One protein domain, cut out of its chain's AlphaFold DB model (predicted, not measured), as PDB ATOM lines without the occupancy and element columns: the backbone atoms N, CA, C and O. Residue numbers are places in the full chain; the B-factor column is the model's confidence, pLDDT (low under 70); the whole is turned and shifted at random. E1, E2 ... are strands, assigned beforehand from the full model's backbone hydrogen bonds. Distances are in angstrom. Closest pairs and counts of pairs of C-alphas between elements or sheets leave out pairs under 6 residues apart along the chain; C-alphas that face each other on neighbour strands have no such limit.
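AT A GLANCE: This is residues 2 to 62 of the 281 residues of an uncharacterized protein of Flavobacterium sp. (UniProt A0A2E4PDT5). What is the main picture? Two small antiparallel sheets, E4 E5 E6 and E1 E2 E3, sit one beyond the other along the longest axis, meeting loosely where E2 comes near E4. Residues 52 to 62, with no named element, loop from the end of E6 toward the sheet E1 E2 E3 and then turn back past E6. What is it made of? The printed part has 61 residues, with E1 to E6 in chain order, no named helix, and class all strand; under half, 27 residues, are in named elements. How large is it? It is compact and rounded, with a radius of gyration of the C-alphas of 11.1 A and spans of 29 by 25 by 20 A.

IN THESE COORDINATES: Where is the sheet E4 E5 E6? E4 is residues 27 to 31, 10.9 A; E5 is 38 to 42, 13.4 A; E6 is 48 to 51, ending at C-alpha 51 (28.045, -34.172, -26.974). Where is the other? E1 is residues 3 to 7, 13.4 A, from C-alpha 3 (25.300, -33.352, -16.051); E2 is 13 to 17, 12.9 A; E3 is 22 to 24.

HOW THE PARTS SIT: How do the strands pair? Both sheets are meanders, each strand the antiparallel neighbour of the one before: N 41 and O 29 are 2.8 A apart, N 40 and O 49 2.9 A, N 4 and O 16 2.8 A, N 15 and O 23 2.9 A. Where do the sheets approach? The closest C-alphas of E2 and E4, Met 13 and Phe 27, are 5.4 A apart. E1 and E5 are apart.

THE WHOLE: Is there a cut or long link? The printed part has no cut, and no link between strands is long. Where is confidence low? Residues 59 to 61 are under 70.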
ATOM      1  N   ASN A   2      23.719 -36.850 -17.751       84.69
ATOM      2  CA  ASN A   2      24.444 -37.097 -16.501       84.69
ATOM      3  C   ASN A   2      25.084 -35.829 -15.902       84.69
ATOM      4  O   ASN A   2      25.752 -35.908 -14.869       84.69
ATOM      5  N   PHE A   3      24.844 -34.663 -16.513       87.25
ATOM      6  CA  PHE A   3      25.300 -33.352 -16.051       87.25
ATOM      7  C   PHE A   3      24.157 -32.324 -16.028       87.25
ATOM      8  O   PHE A   3      23.117 -32.509 -16.652       87.25
ATOM      9  N   LYS A   4      24.340 -31.230 -15.288       88.56
ATOM     10  CA  LYS A   4      23.491 -30.030 -15.302       88.56
ATOM     11  C   LYS A   4      24.294 -28.857 -15.850       88.56
ATOM     12  O   LYS A   4      25.502 -28.799 -15.642       88.56
ATOM     13  N   THR A   5      23.634 -27.883 -16.467       88.12
ATOM     14  CA  THR A   5      24.299 -26.655 -16.924       88.12
ATOM     15  C   THR A   5      24.054 -25.468 -16.011       88.12
ATOM     16  O   THR A   5      22.931 -25.235 -15.561       88.12
ATOM     17  N   LYS A   6      25.100 -24.671 -15.800       87.31
ATOM     18  CA  LYS A   6      25.040 -23.329 -15.210       87.31
ATOM     19  C   LYS A   6      25.743 -22.346 -16.141       87.31
ATOM     20  O   LYS A   6      26.612 -22.755 -16.902       87.31
ATOM     21  N   LYS A   7      25.392 -21.063 -16.069       86.19
ATOM     22  CA  LYS A   7      26.166 -20.006 -16.730       86.19
ATOM     23  C   LYS A   7      27.226 -19.471 -15.774       86.19
ATOM     24  O   LYS A   7      26.919 -19.207 -14.610       86.19
ATOM     25  N   SER A   8      28.454 -19.338 -16.253       85.06
ATOM     26  CA  SER A   8      29.534 -18.630 -15.568       85.06
ATOM     27  C   SER A   8      29.363 -17.110 -15.695       85.06
ATOM     28  O   SER A   8      28.490 -16.611 -16.412       85.06
ATOM     29  N   ALA A   9      30.214 -16.360 -14.992       81.62
ATOM     30  CA  ALA A   9      30.210 -14.895 -15.003       81.62
ATOM     31  C   ALA A   9      30.561 -14.283 -16.374       81.62
ATOM     32  O   ALA A   9      30.185 -13.147 -16.650       81.62
ATOM     33  N   ASP A  10      31.247 -15.031 -17.238       82.69
ATOM     34  CA  ASP A  10      31.619 -14.652 -18.605       82.69
ATOM     35  C   ASP A  10      30.674 -15.240 -19.673       82.69
ATOM     36  O   ASP A  10      31.026 -15.309 -20.847       82.69
ATOM     37  N   ASN A  11      29.456 -15.638 -19.281       79.88
ATOM     38  CA  ASN A  11      28.422 -16.230 -20.145       79.88
ATOM     39  C   ASN A  11      28.777 -17.585 -20.782       79.88
ATOM     40  O   ASN A  11      28.041 -18.049 -21.657       79.88
ATOM     41  N   ARG A  12      29.839 -18.256 -20.331       85.75
ATOM     42  CA  ARG A  12      30.123 -19.638 -20.725       85.75
ATOM     43  C   ARG A  12      29.241 -20.621 -19.971       85.75
ATOM     44  O   ARG A  12      28.709 -20.347 -18.894       85.75
ATOM     45  N   MET A  13      29.083 -21.798 -20.550       88.06
ATOM     46  CA  MET A  13      28.374 -22.905 -19.936       88.06
ATOM     47  C   MET A  13      29.342 -23.694 -19.056       88.06
ATOM     48  O   MET A  13      30.460 -24.020 -19.450       88.06
ATOM     49  N   VAL A  14      28.900 -24.012 -17.846       89.69
ATOM     50  CA  VAL A  14      29.600 -24.865 -16.886       89.69
ATOM     51  C   VAL A  14      28.798 -26.144 -16.738       89.69
ATOM     52  O   VAL A  14      27.601 -26.092 -16.435       89.69
ATOM     53  N   PHE A  15      29.451 -27.285 -16.944       91.00
ATOM     54  CA  PHE A  15      28.842 -28.599 -16.764       91.00
ATOM     55  C   PHE A  15      29.103 -29.068 -15.340       91.00
ATOM     56  O   PHE A  15      30.241 -29.100 -14.883       91.00
ATOM     57  N   VAL A  16      28.035 -29.390 -14.622       88.56
ATOM     58  CA  VAL A  16      28.081 -29.860 -13.238       88.56
ATOM     59  C   VAL A  16      27.641 -31.311 -13.222       88.56
ATOM     60  O   VAL A  16      26.499 -31.610 -13.573       88.56
ATOM     61  N   ASP A  17      28.540 -32.211 -12.844       86.88
ATOM     62  CA  ASP A  17      28.229 -33.636 -12.776       86.88
ATOM     63  C   ASP A  17      27.388 -33.994 -11.536       86.88
ATOM     64  O   ASP A  17      27.070 -33.163 -10.683       86.88
ATOM     65  N   LYS A  18      27.014 -35.271 -11.423       84.88
ATOM     66  CA  LYS A  18      26.248 -35.803 -10.283       84.88
ATOM     67  C   LYS A  18      26.964 -35.726  -8.923       84.88
ATOM     68  O   LYS A  18      26.325 -35.980  -7.908       84.88
ATOM     69  N   TYR A  19      28.261 -35.427  -8.904       87.44
ATOM     70  CA  TYR A  19      29.085 -35.272  -7.704       87.44
ATOM     71  C   TYR A  19      29.423 -33.796  -7.428       87.44
ATOM     72  O   TYR A  19      30.371 -33.514  -6.698       87.44
ATOM     73  N   ASP A  20      28.678 -32.864  -8.036       84.75
ATOM     74  CA  ASP A  20      28.880 -31.413  -7.963       84.75
ATOM     75  C   ASP A  20      30.257 -30.932  -8.463       84.75
ATOM     76  O   ASP A  20      30.666 -29.792  -8.213       84.75
ATOM     77  N   ARG A  21      30.973 -31.758  -9.237       85.88
ATOM     78  CA  ARG A  21      32.211 -31.333  -9.896       85.88
ATOM     79  C   ARG A  21      31.858 -30.493 -11.111       85.88
ATOM     80  O   ARG A  21      31.029 -30.880 -11.933       85.88
ATOM     81  N   SER A  22      32.494 -29.333 -11.197       86.62
ATOM     82  CA  SER A  22      32.244 -28.344 -12.242       86.62
ATOM     83  C   SER A  22      33.347 -28.405 -13.296       86.62
ATOM     84  O   SER A  22      34.526 -28.369 -12.953       86.62
ATOM     85  N   ILE A  23      32.954 -28.477 -14.563       85.56
ATOM     86  CA  ILE A  23      33.833 -28.411 -15.729       85.56
ATOM     87  C   ILE A  23      33.468 -27.136 -16.485       85.56
ATOM     88  O   ILE A  23      32.330 -26.972 -16.930       85.56
ATOM     89  N   GLU A  24      34.416 -26.208 -16.594       83.75
ATOM     90  CA  GLU A  24      34.255 -25.024 -17.436       83.75
ATOM     91  C   GLU A  24      34.354 -25.435 -18.908       83.75
ATOM     92  O   GLU A  24      35.218 -26.233 -19.276       83.75
ATOM     93  N   THR A  25      33.456 -24.921 -19.747       87.06
ATOM     94  CA  THR A  25      33.396 -25.282 -21.167       87.06
ATOM     95  C   THR A  25      33.555 -24.057 -22.056       87.06
ATOM     96  O   THR A  25      33.334 -22.926 -21.630       87.06
ATOM     97  N   ASN A  26      33.874 -24.288 -23.327       87.06
ATOM     98  CA  ASN A  26      33.944 -23.234 -24.342       87.06
ATOM     99  C   ASN A  26      32.584 -22.956 -25.012       87.06
ATOM    100  O   ASN A  26      32.521 -22.259 -26.029       87.06
ATOM    101  N   PHE A  27      31.498 -23.528 -24.489       89.81
ATOM    102  CA  PHE A  27      30.164 -23.386 -25.057       89.81
ATOM    103  C   PHE A  27      29.422 -22.203 -24.441       89.81
ATOM    104  O   PHE A  27      29.594 -21.888 -23.268       89.81
ATOM    105  N   VAL A  28      28.562 -21.571 -25.232       89.25
ATOM    106  CA  VAL A  28      27.694 -20.458 -24.810       89.25
ATOM    107  C   VAL A  28      26.223 -20.852 -24.747       89.25
ATOM    108  O   VAL A  28      25.426 -20.182 -24.091       89.25
ATOM    109  N   ASP A  29      25.861 -21.949 -25.410       87.38
ATOM    110  CA  ASP A  29      24.503 -22.475 -25.439       87.38
ATOM    111  C   ASP A  29      24.518 -24.001 -25.534       87.38
ATOM    112  O   ASP A  29      25.431 -24.588 -26.120       87.38
ATOM    113  N   VAL A  30      23.507 -24.634 -24.945       87.88
ATOM    114  CA  VAL A  30      23.323 -26.085 -24.958       87.88
ATOM    115  C   VAL A  30      21.847 -26.386 -25.161       87.88
ATOM    116  O   VAL A  30      20.993 -25.907 -24.414       87.88
ATOM    117  N   SER A  31      21.551 -27.204 -26.165       85.50
ATOM    118  CA  SER A  31      20.201 -27.608 -26.528       85.50
ATOM    119  C   SER A  31      19.967 -29.073 -26.187       85.50
ATOM    120  O   SER A  31      20.686 -29.969 -26.639       85.50
ATOM    121  N   TYR A  32      18.902 -29.305 -25.422       81.75
ATOM    122  CA  TYR A  32      18.430 -30.626 -25.034       81.75
ATOM    123  C   TYR A  32      17.076 -30.894 -25.673       81.75
ATOM    124  O   TYR A  32      16.179 -30.057 -25.645       81.75
ATOM    125  N   ASN A  33      16.922 -32.097 -26.187       74.50
ATOM    126  CA  ASN A  33      15.655 -32.716 -26.554       74.50
ATOM    127  C   ASN A  33      15.937 -34.227 -26.501       74.50
ATOM    128  O   ASN A  33      17.102 -34.561 -26.682       74.50
ATOM    129  N   GLN A  34      14.957 -35.036 -26.089       74.62
ATOM    130  CA  GLN A  34      15.019 -36.325 -25.353       74.62
ATOM    131  C   GLN A  34      15.791 -37.493 -26.020       74.62
ATOM    132  O   GLN A  34      15.427 -38.656 -25.875       74.62
ATOM    133  N   ASP A  35      16.876 -37.181 -26.702       78.94
ATOM    134  CA  ASP A  35      17.690 -38.015 -27.559       78.94
ATOM    135  C   ASP A  35      18.910 -38.519 -26.775       78.94
ATOM    136  O   ASP A  35      19.208 -38.096 -25.649       78.94
ATOM    137  N   ASN A  36      19.674 -39.398 -27.417       84.31
ATOM    138  CA  ASN A  36      20.885 -39.992 -26.854       84.31
ATOM    139  C   ASN A  36      22.125 -39.081 -26.937       84.31
ATOM    140  O   ASN A  36      23.241 -39.527 -26.666       84.31
ATOM    141  N   TYR A  37      21.945 -37.810 -27.300       87.81
ATOM    142  CA  TYR A  37      23.004 -36.818 -27.457       87.81
ATOM    143  C   TYR A  37      22.528 -35.418 -27.053       87.81
ATOM    144  O   TYR A  37      21.337 -35.157 -26.863       87.81
ATOM    145  N   VAL A  38      23.478 -34.496 -26.928       88.88
ATOM    146  CA  VAL A  38      23.231 -33.081 -26.633       88.88
ATOM    147  C   VAL A  38      23.926 -32.224 -27.687       88.88
ATOM    148  O   VAL A  38      25.013 -32.568 -28.135       88.88
ATOM    149  N   LEU A  39      23.325 -31.103 -28.094       91.25
ATOM    150  CA  LEU A  39      24.009 -30.134 -28.959       91.25
ATOM    151  C   LEU A  39      24.536 -28.968 -28.143       91.25
ATOM    152  O   LEU A  39      23.808 -28.414 -27.321       91.25
ATOM    153  N   ALA A  40      25.762 -28.544 -28.420       90.19
ATOM    154  CA  ALA A  40      26.371 -27.394 -27.771       90.19
ATOM    155  C   ALA A  40      26.950 -26.418 -28.795       90.19
ATOM    156  O   ALA A  40      27.544 -26.820 -29.793       90.19
ATOM    157  N   LYS A  41      26.770 -25.117 -28.563       89.38
ATOM    158  CA  LYS A  41      27.217 -24.057 -29.472       89.38
ATOM    159  C   LYS A  41      28.370 -23.274 -28.873       89.38
ATOM    160  O   LYS A  41      28.320 -22.882 -27.708       89.38
ATOM    161  N   ARG A  42      29.392 -23.012 -29.687       87.56
ATOM    162  CA  ARG A  42      30.512 -22.116 -29.357       87.56
ATOM    163  C   ARG A  42      30.214 -20.706 -29.871       87.56
ATOM    164  O   ARG A  42      29.520 -20.551 -30.870       87.56
ATOM    165  N   ASP A  43      30.768 -19.684 -29.223       82.62
ATOM    166  CA  ASP A  43      30.543 -18.275 -29.604       82.62
ATOM    167  C   ASP A  43      31.109 -17.929 -30.997       82.62
ATOM    168  O   ASP A  43      30.591 -17.097 -31.738       82.62
ATOM    169  N   ASN A  44      32.190 -18.605 -31.380       81.44
ATOM    170  CA  ASN A  44      32.939 -18.348 -32.605       81.44
ATOM    171  C   ASN A  44      32.624 -19.324 -33.748       81.44
ATOM    172  O   ASN A  44      33.334 -19.304 -34.749       81.44
ATOM    173  N   SER A  45      31.595 -20.165 -33.610       84.12
ATOM    174  CA  SER A  45      31.262 -21.199 -34.594       84.12
ATOM    175  C   SER A  45      29.798 -21.108 -35.035       84.12
ATOM    176  O   SER A  45      28.908 -21.004 -34.182       84.12
ATOM    177  N   PRO A  46      29.507 -21.202 -36.347       82.94
ATOM    178  CA  PRO A  46      28.139 -21.394 -36.818       82.94
ATOM    179  C   PRO A  46      27.617 -22.808 -36.510       82.94
ATOM    180  O   PRO A  46      26.404 -23.010 -36.509       82.94
ATOM    181  N   PHE A  47      28.512 -23.765 -36.233       88.31
ATOM    182  CA  PHE A  47      28.185 -25.171 -36.027       88.31
ATOM    183  C   PHE A  47      27.992 -25.518 -34.550       88.31
ATOM    184  O   PHE A  47      28.731 -25.051 -33.675       88.31
ATOM    185  N   TYR A  48      27.021 -26.388 -34.298       89.31
ATOM    186  CA  TYR A  48      26.863 -27.104 -33.045       89.31
ATOM    187  C   TYR A  48      27.831 -28.290 -33.002       89.31
ATOM    188  O   TYR A  48      27.999 -28.996 -33.993       89.31
ATOM    189  N   ALA A  49      28.429 -28.514 -31.836       88.81
ATOM    190  CA  ALA A  49      29.118 -29.748 -31.498       88.81
ATOM    191  C   ALA A  49      28.116 -30.748 -30.910       88.81
ATOM    192  O   ALA A  49      27.200 -30.356 -30.178       88.81
ATOM    193  N   VAL A  50      28.305 -32.031 -31.212       90.31
ATOM    194  CA  VAL A  50      27.534 -33.117 -30.603       90.31
ATOM    195  C   VAL A  50      28.263 -33.601 -29.358       90.31
ATOM    196  O   VAL A  50      29.452 -33.906 -29.409       90.31
ATOM    197  N   LEU A  51      27.550 -33.661 -28.241       88.81
ATOM    198  CA  LEU A  51      28.045 -34.172 -26.974       88.81
ATOM    199  C   LEU A  51      27.347 -35.481 -26.615       88.81
ATOM    200  O   LEU A  51      26.145 -35.645 -26.853       88.81
ATOM    201  N   ASP A  52      28.082 -36.378 -25.970       87.38
ATOM    202  CA  ASP A  52      27.504 -37.525 -25.283       87.38
ATOM    203  C   ASP A  52      26.682 -37.087 -24.050       87.38
ATOM    204  O   ASP A  52      26.659 -35.922 -23.632       87.38
ATOM    205  N   LEU A  53      25.987 -38.040 -23.427       87.31
ATOM    206  CA  LEU A  53      25.175 -37.767 -22.235       87.31
ATOM    207  C   LEU A  53      26.003 -37.393 -20.993       87.31
ATOM    208  O   LEU A  53      25.409 -36.948 -20.005       87.31
ATOM    209  N   ASP A  54      27.326 -37.562 -21.041       86.06
ATOM    210  CA  ASP A  54      28.287 -37.159 -20.013       86.06
ATOM    211  C   ASP A  54      28.874 -35.756 -20.275       86.06
ATOM    212  O   ASP A  54      29.557 -35.211 -19.409       86.06
ATOM    213  N   GLY A  55      28.557 -35.138 -21.418       82.50
ATOM    214  CA  GLY A  55      28.993 -33.792 -21.794       82.50
ATOM    215  C   GLY A  55      30.353 -33.745 -22.491       82.50
ATOM    216  O   GLY A  55      30.943 -32.669 -22.590       82.50
ATOM    217  N   ARG A  56      30.867 -34.885 -22.961       85.62
ATOM    218  CA  ARG A  56      32.081 -34.958 -23.782       85.62
ATOM    219  C   ARG A  56      31.714 -34.810 -25.248       85.62
ATOM    220  O   ARG A  56      30.695 -35.342 -25.675       85.62
ATOM    221  N   GLU A  57      32.539 -34.101 -26.008       85.81
ATOM    222  CA  GLU A  57      32.390 -34.047 -27.464       85.81
ATOM    223  C   GLU A  57      32.506 -35.458 -28.048       85.81
ATOM    224  O   GLU A  57      33.363 -36.234 -27.626       85.81
ATOM    225  N   ALA A  58      31.599 -35.800 -28.961       80.38
ATOM    226  CA  ALA A  58      31.674 -37.052 -29.696       80.38
ATOM    227  C   ALA A  58      32.930 -37.053 -30.583       80.38
ATOM    228  O   ALA A  58      33.295 -36.019 -31.137       80.38
ATOM    229  N   ASP A  59      33.560 -38.219 -30.747       62.91
ATOM    230  CA  ASP A  59      34.776 -38.370 -31.563       62.91
ATOM    231  C   ASP A  59      34.531 -38.100 -33.067       62.91
ATOM    232  O   ASP A  59      35.474 -37.899 -33.830       62.91
ATOM    233  N   GLU A  60      33.268 -38.082 -33.511       65.31
ATOM    234  CA  GLU A  60      32.878 -37.721 -34.876       65.31
ATOM    235  C   GLU A  60      32.805 -36.190 -35.026       65.31
ATOM    236  O   GLU A  60      31.935 -35.541 -34.439       65.31
ATOM    237  N   GLU A  61      33.678 -35.606 -35.858       69.44
ATOM    238  CA  GLU A  61      33.623 -34.183 -36.234       69.44
ATOM    239  C   GLU A  61      32.402 -33.887 -37.130       69.44
ATOM    240  O   GLU A  61      32.492 -33.686 -38.342       69.44
ATOM    241  N   LEU A  62      31.214 -33.867 -36.526       82.31
ATOM    242  CA  LEU A  62      29.969 -33.485 -37.178       82.31
ATOM    243  C   LEU A  62      29.773 -31.969 -37.095       82.31
ATOM    244  O   LEU A  62      29.453 -31.423 -36.038       82.31
TER     245      LEU A  62